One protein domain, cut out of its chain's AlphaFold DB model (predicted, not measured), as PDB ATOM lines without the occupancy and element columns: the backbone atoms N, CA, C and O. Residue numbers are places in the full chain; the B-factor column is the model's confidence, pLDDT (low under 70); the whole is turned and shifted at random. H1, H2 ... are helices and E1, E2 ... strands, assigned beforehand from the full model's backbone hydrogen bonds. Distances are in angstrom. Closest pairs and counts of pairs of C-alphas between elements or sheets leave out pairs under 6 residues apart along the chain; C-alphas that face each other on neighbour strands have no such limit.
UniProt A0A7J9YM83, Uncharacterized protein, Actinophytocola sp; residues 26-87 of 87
ATOM      1  N   ARG A  26     113.690 115.496 157.620       94.69
ATOM      2  CA  ARG A  26     114.310 115.566 156.296       94.69
ATOM      3  C   ARG A  26     114.206 116.969 155.724       94.69
ATOM      4  O   ARG A  26     113.293 117.725 156.068       94.69
ATOM      5  N   VAL A  27     115.138 117.328 154.849       95.94
ATOM      6  CA  VAL A  27     114.995 118.537 154.038       95.94
ATOM      7  C   VAL A  27     113.984 118.249 152.930       95.94
ATOM      8  O   VAL A  27     114.019 117.196 152.307       95.94
ATOM      9  N   CYS A  28     113.041 119.162 152.743       95.00
ATOM     10  CA  CYS A  28     112.048 119.139 151.680       95.00
ATOM     11  C   CYS A  28     112.076 120.483 150.960       95.00
ATOM     12  O   CYS A  28     112.357 121.510 151.587       95.00
ATOM     13  N   THR A  29     111.708 120.495 149.689       95.62
ATOM     14  CA  THR A  29     111.435 121.725 148.954       95.62
ATOM     15  C   THR A  29     109.964 122.118 149.053       95.62
ATOM     16  O   THR A  29     109.067 121.296 149.254       95.62
ATOM     17  N   LEU A  30     109.716 123.422 148.994       94.31
ATOM     18  CA  LEU A  30     108.391 124.022 148.980       94.31
ATOM     19  C   LEU A  30     108.346 125.034 147.841       94.31
ATOM     20  O   LEU A  30     109.145 125.970 147.805       94.31
ATOM     21  N   MET A  31     107.378 124.867 146.947       93.12
ATOM     22  CA  MET A  31     107.089 125.844 145.904       93.12
ATOM     23  C   MET A  31     106.287 127.006 146.495       93.12
ATOM     24  O   MET A  31     105.268 126.808 147.161       93.12
ATOM     25  N   THR A  32     106.722 128.231 146.221       93.06
ATOM     26  CA  THR A  32     106.009 129.463 146.576       93.06
ATOM     27  C   THR A  32     105.866 130.355 145.342       93.06
ATOM     28  O   THR A  32     106.575 130.145 144.359       93.06
ATOM     29  N   PRO A  33     105.007 131.391 145.364       91.31
ATOM     30  CA  PRO A  33     104.953 132.362 144.269       91.31
ATOM     31  C   PRO A  33     106.274 133.103 144.006       91.31
ATOM     32  O   PRO A  33     106.443 133.641 142.920       91.31
ATOM     33  N   ILE A  34     107.183 133.150 144.989       93.88
ATOM     34  CA  ILE A  34     108.489 133.822 144.877       93.88
ATOM     35  C   ILE A  34     109.553 132.881 144.293       93.88
ATOM     36  O   ILE A  34     110.485 133.343 143.651       93.88
ATOM     37  N   GLY A  35     109.424 131.575 144.517       95.44
ATOM     38  CA  GLY A  35     110.407 130.580 144.103       95.44
ATOM     39  C   GLY A  35     110.354 129.323 144.963       95.44
ATOM     40  O   GLY A  35     109.448 129.150 145.792       95.44
ATOM     41  N   VAL A  36     111.339 128.451 144.768       96.62
ATOM     42  CA  VAL A  36     111.516 127.222 145.545       96.62
ATOM     43  C   VAL A  36     112.409 127.499 146.745       96.62
ATOM     44  O   VAL A  36     113.417 128.192 146.646       96.62
ATOM     45  N   LEU A  37     112.031 126.961 147.902       96.62
ATOM     46  CA  LEU A  37     112.831 127.045 149.117       96.62
ATOM     47  C   LEU A  37     112.937 125.693 149.810       96.62
ATOM     48  O   LEU A  37     112.006 124.892 149.758       96.62
ATOM     49  N   CYS A  38     114.032 125.471 150.536       96.56
ATOM     50  CA  CYS A  38     114.230 124.275 151.348       96.56
ATOM     51  C   CYS A  38     113.779 124.481 152.807       96.56
ATOM     52  O   CYS A  38     114.055 125.516 153.430       96.56
ATOM     53  N   ARG A  39     113.127 123.477 153.409       95.88
ATOM     54  CA  ARG A  39     112.793 123.424 154.843       95.88
ATOM     55  C   ARG A  39     112.970 122.030 155.413       95.88
ATOM     56  O   ARG A  39     112.589 121.041 154.805       95.88
ATOM     57  N   THR A  40     113.432 121.973 156.656       95.50
ATOM     58  CA  THR A  40     113.376 120.745 157.446       95.50
ATOM     59  C   THR A  40     111.959 120.490 157.944       95.50
ATOM     60  O   THR A  40     111.405 121.309 158.682       95.50
ATOM     61  N   LEU A  41     111.388 119.353 157.561       95.00
ATOM     62  CA  LEU A  41     110.068 118.886 157.972       95.00
ATOM     63  C   LEU A  41     110.164 117.443 158.467       95.00
ATOM     64  O   LEU A  41     111.032 116.690 158.033       95.00
ATOM     65  N   CYS A  42     109.276 117.068 159.384       94.94
ATOM     66  CA  CYS A  42     109.083 115.665 159.737       94.94
ATOM     67  C   CYS A  42     108.192 114.955 158.713       94.94
ATOM     68  O   CYS A  42     107.411 115.616 158.017       94.94
ATOM     69  N   ALA A  43     108.258 113.624 158.671       91.69
ATOM     70  CA  ALA A  43     107.386 112.802 157.832       91.69
ATOM     71  C   ALA A  43     105.895 113.153 157.994       91.69
ATOM     72  O   ALA A  43     105.225 113.382 156.989       91.69
ATOM     73  N   ASP A  44     105.408 113.315 159.230       91.38
ATOM     74  CA  ASP A  44     104.006 113.664 159.513       91.38
ATOM     75  C   ASP A  44     103.586 114.975 158.842       91.38
ATOM     76  O   ASP A  44     102.564 115.041 158.168       91.38
ATOM     77  N   CYS A  45     104.404 116.028 158.959       92.81
ATOM     78  CA  CYS A  45     104.089 117.317 158.343       92.81
ATOM     79  C   CYS A  45     104.099 117.245 156.814       92.81
ATOM     80  O   CYS A  45     103.357 117.991 156.178       92.81
ATOM     81  N   VAL A  46     104.920 116.374 156.222       91.00
ATOM     82  CA  VAL A  46     104.898 116.146 154.773       91.00
ATOM     83  C   VAL A  46     103.629 115.396 154.365       91.00
ATOM     84  O   VAL A  46     102.950 115.828 153.436       91.00
ATOM     85  N   ASN A  47     103.271 114.332 155.087       90.56
ATOM     86  CA  ASN A  47     102.084 113.518 154.812       90.56
ATOM     87  C   ASN A  47     100.787 114.331 154.959       90.56
ATOM     88  O   ASN A  47      99.925 114.290 154.083       90.56
ATOM     89  N   ASP A  48     100.704 115.155 156.003       90.31
ATOM     90  CA  ASP A  48      99.569 116.045 156.271       90.31
ATOM     91  C   ASP A  48      99.561 117.305 155.389       90.31
ATOM     92  O   ASP A  48      98.688 118.163 155.537       90.31
ATOM     93  N   LYS A  49     100.557 117.475 154.506       88.94
ATOM     94  CA  LYS A  49     100.765 118.690 153.694       88.94
ATOM     95  C   LYS A  49     100.780 119.972 154.540       88.94
ATOM     96  O   LYS A  49     100.324 121.038 154.119       88.94
ATOM     97  N   ARG A  50     101.322 119.887 155.756       87.50
ATOM     98  CA  ARG A  50     101.395 120.996 156.708       87.50
ATOM     99  C   ARG A  50     102.588 121.894 156.385       87.50
ATOM    100  O   ARG A  50     103.682 121.730 156.929       87.50
ATOM    101  N   ALA A  51     102.357 122.884 155.530       84.56
ATOM    102  CA  ALA A  51     103.350 123.907 155.222       84.56
ATOM    103  C   ALA A  51     103.584 124.859 156.419       84.56
ATOM    104  O   ALA A  51     102.632 125.234 157.114       84.56
ATOM    105  N   PRO A  52     104.835 125.285 156.671       87.38
ATOM    106  CA  PRO A  52     105.125 126.275 157.699       87.38
ATOM    107  C   PRO A  52     104.555 127.639 157.292       87.38
ATOM    108  O   PRO A  52     104.662 128.055 156.138       87.38
ATOM    109  N   ARG A  53     103.977 128.371 158.248       89.00
ATOM    110  CA  ARG A  53     103.525 129.749 158.014       89.00
ATOM    111  C   ARG A  53     104.723 130.690 158.091       89.00
ATOM    112  O   ARG A  53     105.356 130.801 159.139       89.00
ATOM    113  N   LEU A  54     105.029 131.356 156.985       92.38
ATOM    114  CA  LEU A  54     106.186 132.237 156.843       92.38
ATOM    115  C   LEU A  54     105.728 133.627 156.400       92.38
ATOM    116  O   LEU A  54     104.790 133.758 155.617       92.38
ATOM    117  N   SER A  55     106.399 134.670 156.890       95.88
ATOM    118  CA  SER A  55     106.237 136.012 156.327       95.88
ATOM    119  C   SER A  55     106.869 136.074 154.936       95.88
ATOM    120  O   SER A  55     107.809 135.332 154.653       95.88
ATOM    121  N   ILE A  56     106.410 137.002 154.091       96.06
ATOM    122  CA  ILE A  56     106.972 137.219 152.745       96.06
ATOM    123  C   ILE A  56     108.484 137.439 152.816       96.06
ATOM    124  O   ILE A  56     109.231 136.745 152.137       96.06
ATOM    125  N   ARG A  57     108.944 138.311 153.724       97.44
ATOM    126  CA  ARG A  57     110.378 138.521 153.974       97.44
ATOM    127  C   ARG A  57     111.104 137.201 154.226       97.44
ATOM    128  O   ARG A  57     112.176 136.976 153.674       97.44
ATOM    129  N   LYS A  58     110.530 136.324 155.058       96.94
ATOM    130  CA  LYS A  58     111.179 135.058 155.388       96.94
ATOM    131  C   LYS A  58     111.190 134.084 154.214       96.94
ATOM    132  O   LYS A  58     112.163 133.352 154.067       96.94
ATOM    133  N   VAL A  59     110.136 134.079 153.402       96.88
ATOM    134  CA  VAL A  59     110.093 133.321 152.146       96.88
ATOM    135  C   VAL A  59     111.217 133.791 151.227       96.88
ATOM    136  O   VAL A  59     112.032 132.965 150.840       96.88
ATOM    137  N   THR A  60     111.337 135.095 150.974       97.44
ATOM    138  CA  THR A  60     112.404 135.659 150.132       97.44
ATOM    139  C   THR A  60     113.797 135.268 150.625       97.44
ATOM    140  O   THR A  60     114.597 134.759 149.849       97.44
ATOM    141  N   GLU A  61     114.074 135.421 151.925       97.38
ATOM    142  CA  GLU A  61     115.357 135.010 152.519       97.38
ATOM    143  C   GLU A  61     115.664 133.519 152.301       97.38
ATOM    144  O   GLU A  61     116.817 133.142 152.125       97.38
ATOM    145  N   LEU A  62     114.651 132.652 152.377       97.38
ATOM    146  CA  LEU A  62     114.831 131.207 152.230       97.38
ATOM    147  C   LEU A  62     114.976 130.776 150.770       97.38
ATOM    148  O   LEU A  62     115.718 129.834 150.518       97.38
ATOM    149  N   VAL A  63     114.300 131.453 149.839       97.94
ATOM    150  CA  VAL A  63     114.481 131.227 148.398       97.94
ATOM    151  C   VAL A  63     115.905 131.611 147.995       97.94
ATOM    152  O   VAL A  63     116.594 130.792 147.404       97.94
ATOM    153  N   ILE A  64     116.390 132.789 148.411       98.00
ATOM    154  CA  ILE A  64     117.768 133.229 148.123       98.00
ATOM    155  C   ILE A  64     118.791 132.213 148.643       98.00
ATOM    156  O   ILE A  64     119.696 131.828 147.917       98.00
ATOM    157  N   ARG A  65     118.617 131.706 149.868       97.25
ATOM    158  CA  ARG A  65     119.505 130.658 150.403       97.25
ATOM    159  C   ARG A  65     119.456 129.364 149.602       97.25
ATOM    160  O   ARG A  65     120.461 128.676 149.498       97.25
ATOM    161  N   HIS A  66     118.288 128.996 149.080       97.69
ATOM    162  CA  HIS A  66     118.173 127.809 148.238       97.69
ATOM    163  C   HIS A  66     118.915 128.003 146.913       97.69
ATOM    164  O   HIS A  66     119.679 127.129 146.522       97.69
ATOM    165  N   CYS A  67     118.788 129.180 146.292       97.88
ATOM    166  CA  CYS A  67     119.599 129.579 145.140       97.88
ATOM    167  C   CYS A  67     121.107 129.476 145.445       97.88
ATOM    168  O   CYS A  67     121.840 128.842 144.689       97.88
ATOM    169  N   GLU A  68     121.558 129.989 146.597       96.94
ATOM    170  CA  GLU A  68     122.961 129.884 147.037       96.94
ATOM    171  C   GLU A  68     123.436 128.423 147.143       96.94
ATOM    172  O   GLU A  68     124.549 128.113 146.724       96.94
ATOM    173  N   HIS A  69     122.607 127.508 147.664       95.62
ATOM    174  CA  HIS A  69     122.961 126.084 147.755       95.62
ATOM    175  C   HIS A  69     123.047 125.390 146.389       95.62
ATOM    176  O   HIS A  69     123.811 124.435 146.244       95.62
ATOM    177  N   LEU A  70     122.263 125.857 145.415       95.94
ATOM    178  CA  LEU A  70     122.271 125.369 144.035       95.94
ATOM    179  C   LEU A  70     123.352 126.047 143.176       95.94
ATOM    180  O   LEU A  70     123.613 125.597 142.062       95.94
ATOM    181  N   GLY A  71     123.986 127.110 143.682       96.44
ATOM    182  CA  GLY A  71     124.965 127.898 142.936       96.44
ATOM    183  C   GLY A  71     124.350 128.729 141.809       96.44
ATOM    184  O   GLY A  71     125.012 128.935 140.796       96.44
ATOM    185  N   ILE A  72     123.103 129.172 141.981       97.25
ATOM    186  CA  ILE A  72     122.346 129.974 141.008       97.25
ATOM    187  C   ILE A  72     121.818 131.256 141.658       97.25
ATOM    188  O   ILE A  72     121.864 131.399 142.882       97.25
ATOM    189  N   ASP A  73     121.269 132.169 140.864       97.00
ATOM    190  CA  ASP A  73     120.506 133.324 141.342       97.00
ATOM    191  C   ASP A  73     118.971 133.141 141.231       97.00
ATOM    192  O   ASP A  73     118.447 132.050 140.976       97.00
ATOM    193  N   LEU A  74     118.216 134.206 141.533       95.94
ATOM    194  CA  LEU A  74     116.747 134.195 141.490       95.94
ATOM    195  C   LEU A  74     116.185 134.173 140.063       95.94
ATOM    196  O   LEU A  74     115.118 133.591 139.852       95.94
ATOM    197  N   ASP A  75     116.868 134.804 139.111       96.19
ATOM    198  CA  ASP A  75     116.420 134.874 137.722       96.19
ATOM    199  C   ASP A  75     116.614 133.505 137.052       96.19
ATOM    200  O   ASP A  75     115.683 132.974 136.441       96.19
ATOM    201  N   GLU A  76     117.758 132.860 137.290       97.12
ATOM    202  CA  GLU A  76     118.035 131.486 136.859       97.12
ATOM    203  C   GLU A  76     117.026 130.484 137.444       97.12
ATOM    204  O   GLU A  76     116.529 129.601 136.735       97.12
ATOM    205  N   MET A  77     116.661 130.636 138.726       96.75
ATOM    206  CA  MET A  77     115.600 129.829 139.338       96.75
ATOM    207  C   MET A  77     114.245 130.056 138.653       96.75
ATOM    208  O   MET A  77     113.516 129.091 138.406       96.75
ATOM    209  N   ALA A  78     113.881 131.308 138.362       95.06
ATOM    210  CA  ALA A  78     112.615 131.628 137.710       95.06
ATOM    211  C   ALA A  78     112.531 131.014 136.303       95.06
ATOM    212  O   ALA A  78     111.489 130.463 135.932       95.06
ATOM    213  N   ASP A  79     113.628 131.048 135.548       95.19
ATOM    214  CA  ASP A  79     113.711 130.440 134.223       95.19
ATOM    215  C   ASP A  79     113.632 128.912 134.280       95.19
ATOM    216  O   ASP A  79     112.878 128.307 133.511       95.19
ATOM    217  N   ALA A  80     114.316 128.276 135.234       94.25
ATOM    218  CA  ALA A  80     114.186 126.839 135.467       94.25
ATOM    219  C   ALA A  80     112.748 126.447 135.858       94.25
ATOM    220  O   ALA A  80     112.210 125.456 135.360       94.25
ATOM    221  N   ALA A  81     112.078 127.246 136.694       91.75
ATOM    222  CA  ALA A  81     110.710 126.969 137.134       91.75
ATOM    223  C   ALA A  81     109.689 127.047 135.988       91.75
ATOM    224  O   ALA A  81     108.724 126.278 135.974       91.75
ATOM    225  N   ARG A  82     109.889 127.946 135.014       89.94
ATOM    226  CA  ARG A  82     109.064 128.010 133.793       89.94
ATOM    227  C   ARG A  82     109.219 126.740 132.958       89.94
ATOM    228  O   ARG A  82     108.220 126.128 132.600       89.94
ATOM    229  N   GLN A  83     110.454 126.273 132.771       85.56
ATOM    230  CA  GLN A  83     110.742 125.047 132.013       85.56
ATOM    231  C   GLN A  83     110.102 123.789 132.621       85.56
ATOM    232  O   GLN A  83     109.776 122.858 131.887       85.56
ATOM    233  N   VAL A  84     109.921 123.744 133.945       81.44
ATOM    234  CA  VAL A  84     109.215 122.643 134.628       81.44
ATOM    235  C   VAL A  84     107.699 122.724 134.427       81.44
ATOM    236  O   VAL A  84     107.053 121.688 134.335       81.44
ATOM    237  N   ARG A  85     107.120 123.930 134.359       75.50
ATOM    238  CA  ARG A  85     105.668 124.128 134.172       75.50
ATOM    239  C   ARG A  85     105.194 123.873 132.745       75.50
ATOM    240  O   ARG A  85     104.038 123.511 132.564       75.50
ATOM    241  N   ASP A  86     106.069 124.081 131.769       69.94
ATOM    242  CA  ASP A  86     105.769 123.894 130.347       69.94
ATOM    243  C   ASP A  86     105.925 122.425 129.886       69.94
ATOM    244  O   ASP A  86     105.850 122.137 128.690       69.94
ATOM    245  N   ARG A  87     106.156 121.497 130.825       58.12
ATOM    246  CA  ARG A  87     106.232 120.043 130.617       58.12
ATOM    247  C   ARG A  87     104.979 119.344 131.123       58.12
ATOM    248  O   ARG A  87     104.561 118.382 130.441       58.12
TER     249      ARG A  87
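What this domain is: This is residues 26 to 87 of the 87 residues of an uncharacterized protein of Actinophytocola sp (UniProt A0A7J9YM83). A two-strand hairpin, E1 and E2, has the long helix H2 packed across E2; H3 turns off from H2 near the hairpin's turn, and short H1 sits at the other end. The free tail, residues 82 to 87, sticks out. The printed part has 62 residues, ordered E1, E2, H1, H2, H3; the sheet is antiparallel, the class mixed. It is compact, radius of gyration of the C-alphas 12.2 A, spanning 32 by 28 by 19 A.

Where its parts are: E1 is residues 26 to 31, 16.3 A, from C-alpha 26 at (114.310, 115.566, 156.296). E2 is 36 to 42, 18.5 A. H2 is 56 to 70, 21.2 A; H3 is 74 to 85, 16.7 A, ending at C-alpha 85 (105.668, 124.128, 134.172). H1 is 43 to 47, 6.1 A.

How they stand to each other: In the hairpin E1 and E2, antiparallel at 141 degrees, N 28 and O 39 are 2.8 A apart, within hydrogen-bond range. The closest C-alphas of E2 and H2 are Leu 37 and Val 63, 4.6 A. H2 and H3 touch, about perpendicular at 86 degrees, through residues 63 to 67 and 74 to 77 alone; the closest C-alphas, Cys 67 and Leu 74, are 6.5 A apart. H1 and H3 are apart. In H1, H2 and H3 every O i to N i+4 pair is within hydrogen-bond range.

The domain as a whole: The farthest C-alphas, Asp 44 and Asp 75, are 32.8 A apart. The printed part has no cut and no long link. Residues 86 to 87 have pLDDT under 70.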